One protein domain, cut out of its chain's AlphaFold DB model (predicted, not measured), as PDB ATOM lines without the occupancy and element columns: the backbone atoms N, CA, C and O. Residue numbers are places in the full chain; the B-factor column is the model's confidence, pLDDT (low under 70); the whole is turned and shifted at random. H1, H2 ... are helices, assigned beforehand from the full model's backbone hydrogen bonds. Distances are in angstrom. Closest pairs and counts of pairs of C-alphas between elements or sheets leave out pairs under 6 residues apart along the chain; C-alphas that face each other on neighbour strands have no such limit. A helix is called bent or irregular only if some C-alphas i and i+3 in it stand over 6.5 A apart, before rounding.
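Overview. This is residues 2 to 13 and 25 to 71 of the 71 residues of the protein "Inositol-phosphate phosphatase" of Actinospica acidiphila (UniProt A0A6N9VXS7). Two helices, H2 and H3, lie side by side and run the same way, and the long link between them, residues 34 to 46, loops back from the end of H2 to the beginning of H3. H1 is a separate helix at one end of the model, touching neither of the other two, and residues 60 to 71 form a tail with no named element. The printed part has 59 residues with three named helices, H1, H2 and H3 in that order, and no named strand; its class is all helix. It is compact, with a radius of gyration of the C-alphas of 11.6 A and spans of 32 by 24 by 21 A.

Along the chain. Find C-alpha 3 at (6.295, 1.480, 8.142); from there H1, residues 3 to 12, runs 15.7 A. H1 is neither bent nor irregular, but only just: C-alphas 8 and 11 are 6.4 A apart. After the cut, look at C-alpha 25 at (-10.685, -2.709, -0.800), where H2, residues 25 to 33, begins its 12.5 A. H3, residues 47 to 59, covers 18.5 A and ends at C-alpha 59 at (-25.280, -6.985, 7.291); it is irregular, with C-alphas 49 and 52 being 7.6 A apart.

Arrangement. H2 and H3 touch, and their closest C-alphas, those of Tyr 29 and Gly 53, are 4.9 A apart. They run the same way at a shallow tilt of 7 degrees. H1 is apart from H2 and from H3. In H2 every O i to N i+4 pair is within hydrogen-bond range; in H3 6 of 9 are, and in H1 2 of 6, beside 5 of 7 O i to N i+3 pairs.

Size, cuts and confidence. The two farthest C-alphas, those of Asp 3 and Glu 59, are 32.7 A apart. Residues 14 to 24 are not printed, and C-alphas 13 and 25 are 19.8 A apart across this cut, which falls in the link from H1 to H2. The link from H2 to H3 is long, with 13 residues. The mean pLDDT of the printed part is 92.9, and residue 45 is under 70.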
ATOM      1  N   THR A   2       2.335   4.275   7.596       88.00
ATOM      2  CA  THR A   2       3.681   4.273   8.171       88.00
ATOM      3  C   THR A   2       4.297   2.879   8.045       88.00
ATOM      4  O   THR A   2       3.594   1.877   7.887       88.00
ATOM      5  N   ASP A   3       5.621   2.784   8.141       90.06
ATOM      6  CA  ASP A   3       6.295   1.480   8.142       90.06
ATOM      7  C   ASP A   3       5.903   0.627   9.351       90.06
ATOM      8  O   ASP A   3       5.909  -0.600   9.277       90.06
ATOM      9  N   GLU A   4       5.519   1.264  10.457       89.12
ATOM     10  CA  GLU A   4       4.962   0.581  11.619       89.12
ATOM     11  C   GLU A   4       3.612  -0.073  11.305       89.12
ATOM     12  O   GLU A   4       3.446  -1.264  11.576       89.12
ATOM     13  N   GLN A   5       2.690   0.649  10.660       87.81
ATOM     14  CA  GLN A   5       1.400   0.096  10.229       87.81
ATOM     15  C   GLN A   5       1.588  -1.075   9.252       87.81
ATOM     16  O   GLN A   5       0.901  -2.088   9.357       87.81
ATOM     17  N   LYS A   6       2.559  -0.989   8.332       88.38
ATOM     18  CA  LYS A   6       2.885  -2.104   7.425       88.38
ATOM     19  C   LYS A   6       3.447  -3.310   8.181       88.38
ATOM     20  O   LYS A   6       3.040  -4.441   7.923       88.38
ATOM     21  N   ARG A   7       4.363  -3.082   9.129       90.50
ATOM     22  CA  ARG A   7       4.942  -4.140   9.974       90.50
ATOM     23  C   ARG A   7       3.889  -4.838  10.828       90.50
ATOM     24  O   ARG A   7       4.022  -6.035  11.061       90.50
ATOM     25  N   ALA A   8       2.836  -4.136  11.243       89.06
ATOM     26  CA  ALA A   8       1.748  -4.726  12.020       89.06
ATOM     27  C   ALA A   8       1.058  -5.901  11.299       89.06
ATOM     28  O   ALA A   8       0.635  -6.847  11.960       89.06
ATOM     29  N   LEU A   9       1.008  -5.888   9.960       89.75
ATOM     30  CA  LEU A   9       0.430  -6.979   9.164       89.75
ATOM     31  C   LEU A   9       1.337  -8.215   9.067       89.75
ATOM     32  O   LEU A   9       0.863  -9.279   8.680       89.75
ATOM     33  N   LEU A  10       2.623  -8.126   9.430       90.44
ATOM     34  CA  LEU A  10       3.539  -9.273   9.360       90.44
ATOM     35  C   LEU A  10       3.120 -10.419  10.288       90.44
ATOM     36  O   LEU A  10       3.452 -11.564   9.997       90.44
ATOM     37  N   GLY A  11       2.354 -10.134  11.347       89.19
ATOM     38  CA  GLY A  11       1.780 -11.160  12.223       89.19
ATOM     39  C   GLY A  11       0.791 -12.100  11.521       89.19
ATOM     40  O   GLY A  11       0.545 -13.189  12.023       89.19
ATOM     41  N   LEU A  12       0.269 -11.722  10.347       89.88
ATOM     42  CA  LEU A  12      -0.590 -12.578   9.520       89.88
ATOM     43  C   LEU A  12       0.204 -13.610   8.702       89.88
ATOM     44  O   LEU A  12      -0.391 -14.446   8.032       89.88
ATOM     45  N   ARG A  13       1.543 -13.579   8.731       91.94
ATOM     46  CA  ARG A  13       2.386 -14.642   8.163       91.94
ATOM     47  C   ARG A  13       2.494 -15.791   9.166       91.94
ATOM     48  O   ARG A  13       3.530 -15.965   9.802       91.94
ATOM     49  N   ALA A  25     -10.102  -2.526  -2.130       92.31
ATOM     50  CA  ALA A  25     -10.685  -2.709  -0.800       92.31
ATOM     51  C   ALA A  25     -12.184  -3.047  -0.855       92.31
ATOM     52  O   ALA A  25     -12.620  -4.001  -0.216       92.31
ATOM     53  N   GLY A  26     -12.951  -2.340  -1.691       92.69
ATOM     54  CA  GLY A  26     -14.383  -2.594  -1.861       92.69
ATOM     55  C   GLY A  26     -14.701  -4.007  -2.365       92.69
ATOM     56  O   GLY A  26     -15.643  -4.629  -1.876       92.69
ATOM     57  N   LEU A  27     -13.898  -4.549  -3.290       95.38
ATOM     58  CA  LEU A  27     -14.072  -5.931  -3.756       95.38
ATOM     59  C   LEU A  27     -13.679  -6.954  -2.686       95.38
ATOM     60  O   LEU A  27     -14.337  -7.985  -2.581       95.38
ATOM     61  N   GLU A  28     -12.654  -6.672  -1.875       96.62
ATOM     62  CA  GLU A  28     -12.273  -7.560  -0.768       96.62
ATOM     63  C   GLU A  28     -13.387  -7.662   0.283       96.62
ATOM     64  O   GLU A  28     -13.710  -8.761   0.725       96.62
ATOM     65  N   TYR A  29     -14.027  -6.543   0.645       97.12
ATOM     66  CA  TYR A  29     -15.172  -6.562   1.562       97.12
ATOM     67  C   TYR A  29     -16.364  -7.342   1.003       97.12
ATOM     68  O   TYR A  29     -16.982  -8.116   1.729       97.12
ATOM     69  N   LEU A  30     -16.668  -7.187  -0.291       96.94
ATOM     70  CA  LEU A  30     -17.729  -7.960  -0.938       96.94
ATOM     71  C   LEU A  30     -17.415  -9.461  -0.937       96.94
ATOM     72  O   LEU A  30     -18.303 -10.272  -0.692       96.94
ATOM     73  N   ALA A  31     -16.161  -9.838  -1.185       97.56
ATOM     74  CA  ALA A  31     -15.734 -11.230  -1.126       97.56
ATOM     75  C   ALA A  31     -15.890 -11.815   0.290       97.56
ATOM     76  O   ALA A  31     -16.363 -12.942   0.422       97.56
ATOM     77  N   VAL A  32     -15.590 -11.041   1.342       97.94
ATOM     78  CA  VAL A  32     -15.870 -11.442   2.735       97.94
ATOM     79  C   VAL A  32     -17.370 -11.624   2.968       97.94
ATOM     80  O   VAL A  32     -17.792 -12.678   3.430       97.94
ATOM     81  N   ALA A  33     -18.196 -10.646   2.585       97.94
ATOM     82  CA  ALA A  33     -19.648 -10.725   2.767       97.94
ATOM     83  C   ALA A  33     -20.290 -11.910   2.011       97.94
ATOM     84  O   ALA A  33     -21.324 -12.426   2.425       97.94
ATOM     85  N   ARG A  34     -19.671 -12.369   0.911       97.31
ATOM     86  CA  ARG A  34     -20.088 -13.560   0.147       97.31
ATOM     87  C   ARG A  34     -19.519 -14.882   0.676       97.31
ATOM     88  O   ARG A  34     -19.869 -15.929   0.139       97.31
ATOM     89  N   GLY A  35     -18.642 -14.851   1.679       97.06
ATOM     90  CA  GLY A  35     -17.938 -16.035   2.180       97.06
ATOM     91  C   GLY A  35     -16.869 -16.581   1.222       97.06
ATOM     92  O   GLY A  35     -16.462 -17.730   1.344       97.06
ATOM     93  N   GLU A  36     -16.419 -15.779   0.253       97.25
ATOM     94  CA  GLU A  36     -15.315 -16.121  -0.658       97.25
ATOM     95  C   GLU A  36     -13.940 -15.848  -0.022       97.25
ATOM     96  O   GLU A  36     -12.930 -16.387  -0.471       97.25
ATOM     97  N   LEU A  37     -13.903 -14.997   1.009       97.19
ATOM     98  CA  LEU A  37     -12.746 -14.751   1.866       97.19
ATOM     99  C   LEU A  37     -13.152 -14.807   3.333       97.19
ATOM    100  O   LEU A  37     -14.196 -14.280   3.704       97.19
ATOM    101  N   ASP A  38     -12.267 -15.334   4.175       96.69
ATOM    102  CA  ASP A  38     -12.488 -15.354   5.623       96.69
ATOM    103  C   ASP A  38     -12.310 -13.965   6.261       96.69
ATOM    104  O   ASP A  38     -12.996 -13.621   7.221       96.69
ATOM    105  N   ALA A  39     -11.370 -13.160   5.750       95.88
ATOM    106  CA  ALA A  39     -11.061 -11.836   6.285       95.88
ATOM    107  C   ALA A  39     -10.294 -10.956   5.286       95.88
ATOM    108  O   ALA A  39      -9.638 -11.442   4.362       95.88
ATOM    109  N   THR A  40     -10.300  -9.648   5.543       95.00
ATOM    110  CA  THR A  40      -9.398  -8.676   4.916       95.00
ATOM    111  C   THR A  40      -8.735  -7.802   5.981       95.00
ATOM    112  O   THR A  40      -9.339  -7.495   7.008       95.00
ATOM    113  N   ALA A  41      -7.478  -7.421   5.759       93.75
ATOM    114  CA  ALA A  41      -6.698  -6.610   6.687       93.75
ATOM    115  C   ALA A  41      -5.918  -5.532   5.932       93.75
ATOM    116  O   ALA A  41      -5.207  -5.810   4.964       93.75
ATOM    117  N   PHE A  42      -6.019  -4.295   6.411       91.62
ATOM    118  CA  PHE A  42      -5.457  -3.117   5.764       91.62
ATOM    119  C   PHE A  42      -4.541  -2.356   6.723       91.62
ATOM    120  O   PHE A  42      -4.778  -2.311   7.924       91.62
ATOM    121  N   SER A  43      -3.479  -1.750   6.184       87.62
ATOM    122  CA  SER A  43      -2.634  -0.786   6.912       87.62
ATOM    123  C   SER A  43      -2.852   0.661   6.450       87.62
ATOM    124  O   SER A  43      -2.204   1.565   6.975       87.62
ATOM    125  N   TRP A  44      -3.711   0.861   5.437       77.81
ATOM    126  CA  TRP A  44      -4.122   2.138   4.834       77.81
ATOM    127  C   TRP A  44      -5.624   2.330   5.006       77.81
ATOM    128  O   TRP A  44      -6.347   1.342   5.033       77.81
ATOM    129  N   GLU A  45      -6.048   3.577   5.204       65.25
ATOM    130  CA  GLU A  45      -7.244   3.862   6.012       65.25
ATOM    131  C   GLU A  45      -8.031   5.077   5.492       65.25
ATOM    132  O   GLU A  45      -8.542   5.876   6.278       65.25
ATOM    133  N   LEU A  46      -8.105   5.308   4.176       87.94
ATOM    134  CA  LEU A  46      -9.014   6.357   3.712       87.94
ATOM    135  C   LEU A  46     -10.439   5.892   4.009       87.94
ATOM    136  O   LEU A  46     -10.869   4.853   3.519       87.94
ATOM    137  N   ALA A  47     -11.169   6.644   4.834       90.00
ATOM    138  CA  ALA A  47     -12.458   6.201   5.373       90.00
ATOM    139  C   ALA A  47     -13.452   5.758   4.280       90.00
ATOM    140  O   ALA A  47     -14.228   4.824   4.476       90.00
ATOM    141  N   TRP A  48     -13.395   6.388   3.104       92.50
ATOM    142  CA  TRP A  48     -14.258   6.064   1.969       92.50
ATOM    143  C   TRP A  48     -13.962   4.710   1.316       92.50
ATOM    144  O   TRP A  48     -14.882   4.118   0.758       92.50
ATOM    145  N   ASP A  49     -12.741   4.181   1.423       91.62
ATOM    146  CA  ASP A  49     -12.400   2.857   0.884       91.62
ATOM    147  C   ASP A  49     -13.044   1.722   1.704       91.62
ATOM    148  O   ASP A  49     -13.189   0.601   1.213       91.62
ATOM    149  N   HIS A  50     -13.457   2.020   2.943       93.56
ATOM    150  CA  HIS A  50     -14.007   1.051   3.890       93.56
ATOM    151  C   HIS A  50     -15.508   1.220   4.124       93.56
ATOM    152  O   HIS A  50     -16.195   0.218   4.269       93.56
ATOM    153  N   ALA A  51     -16.034   2.451   4.136       95.06
ATOM    154  CA  ALA A  51     -17.378   2.759   4.636       95.06
ATOM    155  C   ALA A  51     -18.490   1.832   4.107       95.06
ATOM    156  O   ALA A  51     -19.253   1.272   4.891       95.06
ATOM    157  N   ALA A  52     -18.560   1.624   2.789       96.25
ATOM    158  CA  ALA A  52     -19.552   0.725   2.197       96.25
ATOM    159  C   ALA A  52     -19.284  -0.751   2.540       96.25
ATOM    160  O   ALA A  52     -20.213  -1.516   2.782       96.25
ATOM    161  N   GLY A  53     -18.012  -1.147   2.572       96.25
ATOM    162  CA  GLY A  53     -17.595  -2.509   2.877       96.25
ATOM    163  C   GLY A  53     -17.869  -2.924   4.321       96.25
ATOM    164  O   GLY A  53     -18.291  -4.052   4.548       96.25
ATOM    165  N   LEU A  54     -17.690  -2.011   5.284       96.00
ATOM    166  CA  LEU A  54     -17.997  -2.264   6.694       96.00
ATOM    167  C   LEU A  54     -19.483  -2.577   6.885       96.00
ATOM    168  O   LEU A  54     -19.806  -3.598   7.483       96.00
ATOM    169  N   LEU A  55     -20.369  -1.766   6.291       97.44
ATOM    170  CA  LEU A  55     -21.812  -2.016   6.326       97.44
ATOM    171  C   LEU A  55     -22.163  -3.374   5.697       97.44
ATOM    172  O   LEU A  55     -22.918  -4.140   6.279       97.44
ATOM    173  N   LEU A  56     -21.584  -3.708   4.537       97.69
ATOM    174  CA  LEU A  56     -21.831  -5.002   3.885       97.69
ATOM    175  C   LEU A  56     -21.421  -6.193   4.760       97.69
ATOM    176  O   LEU A  56     -22.131  -7.196   4.798       97.69
ATOM    177  N   VAL A  57     -20.280  -6.095   5.445       98.25
ATOM    178  CA  VAL A  57     -19.809  -7.151   6.348       98.25
ATOM    179  C   VAL A  57     -20.714  -7.272   7.571       98.25
ATOM    180  O   VAL A  57     -21.049  -8.394   7.940       98.25
ATOM    181  N   GLU A  58     -21.145  -6.162   8.174       97.94
ATOM    182  CA  GLU A  58     -22.081  -6.179   9.309       97.94
ATOM    183  C   GLU A  58     -23.433  -6.804   8.933       97.94
ATOM    184  O   GLU A  58     -23.923  -7.678   9.645       97.94
ATOM    185  N   GLU A  59     -24.009  -6.429   7.785       98.31
ATOM    186  CA  GLU A  59     -25.280  -6.985   7.291       98.31
ATOM    187  C   GLU A  59     -25.176  -8.483   6.952       98.31
ATOM    188  O   GLU A  59     -26.154  -9.224   7.056       98.31
ATOM    189  N   ALA A  60     -23.980  -8.961   6.596       98.06
ATOM    190  CA  ALA A  60     -23.689 -10.385   6.425       98.06
ATOM    191  C   ALA A  60     -23.447 -11.129   7.758       98.06
ATOM    192  O   ALA A  60     -23.163 -12.327   7.752       98.06
ATOM    193  N   GLY A  61     -23.550 -10.445   8.905       97.94
ATOM    194  CA  GLY A  61     -23.309 -11.001  10.241       97.94
ATOM    195  C   GLY A  61     -21.833 -11.057  10.651       97.94
ATOM    196  O   GLY A  61     -21.495 -11.712  11.639       97.94
ATOM    197  N   GLY A  62     -20.947 -10.406   9.897       97.50
ATOM    198  CA  GLY A  62     -19.530 -10.262  10.214       97.50
ATOM    199  C   GLY A  62     -19.239  -9.104  11.173       97.50
ATOM    200  O   GLY A  62     -20.132  -8.428  11.677       97.50
ATOM    201  N   ALA A  63     -17.950  -8.868  11.425       97.12
ATOM    202  CA  ALA A  63     -17.475  -7.792  12.288       97.12
ATOM    203  C   ALA A  63     -16.249  -7.103  11.687       97.12
ATOM    204  O   ALA A  63     -15.509  -7.687  10.891       97.12
ATOM    205  N   HIS A  64     -15.999  -5.873  12.121       95.25
ATOM    206  CA  HIS A  64     -14.793  -5.125  11.791       95.25
ATOM    207  C   HIS A  64     -14.222  -4.472  13.045       95.25
ATOM    208  O   HIS A  64     -14.952  -4.044  13.936       95.25
ATOM    209  N   LEU A  65     -12.894  -4.486  13.144       95.00
ATOM    210  CA  LEU A  65     -12.148  -3.945  14.268       95.00
ATOM    211  C   LEU A  65     -10.784  -3.461  13.768       95.00
ATOM    212  O   LEU A  65     -10.136  -4.098  12.936       95.00
ATOM    213  N   THR A  66     -10.294  -2.378  14.353       91.69
ATOM    214  CA  THR A  66      -8.877  -2.016  14.329       91.69
ATOM    215  C   THR A  66      -8.037  -3.080  15.042       91.69
ATOM    216  O   THR A  66      -8.524  -3.859  15.865       91.69
ATOM    217  N   ARG A  67      -6.715  -3.052  14.831       87.94
ATOM    218  CA  ARG A  67      -5.769  -3.937  15.537       87.94
ATOM    219  C   ARG A  67      -5.851  -3.839  17.071       87.94
ATOM    220  O   ARG A  67      -5.476  -4.784  17.756       87.94
ATOM    221  N   ALA A  68      -6.318  -2.712  17.610       90.25
ATOM    222  CA  ALA A  68      -6.508  -2.509  19.046       90.25
ATOM    223  C   ALA A  68      -7.884  -2.991  19.559       90.25
ATOM    224  O   ALA A  68      -8.225  -2.729  20.711       90.25
ATOM    225  N   GLY A  69      -8.693  -3.648  18.721       91.94
ATOM    226  CA  GLY A  69     -10.033  -4.117  19.084       91.94
ATOM    227  C   GLY A  69     -11.070  -2.997  19.205       91.94
ATOM    228  O   GLY A  69     -12.060  -3.148  19.914       91.94
ATOM    229  N   ARG A  70     -10.830  -1.848  18.564       92.06
ATOM    230  CA  ARG A  70     -11.789  -0.732  18.483       92.06
ATOM    231  C   ARG A  70     -12.577  -0.818  17.173       92.06
ATOM    232  O   ARG A  70     -11.924  -1.157  16.188       92.06
ATOM    233  N   PRO A  71     -13.880  -0.494  17.149       86.19
ATOM    234  CA  PRO A  71     -14.592  -0.199  15.906       86.19
ATOM    235  C   PRO A  71     -13.920   0.937  15.129       86.19
ATOM    236  O   PRO A  71     -13.323   1.821  15.795       86.19
TER     237      PRO A  71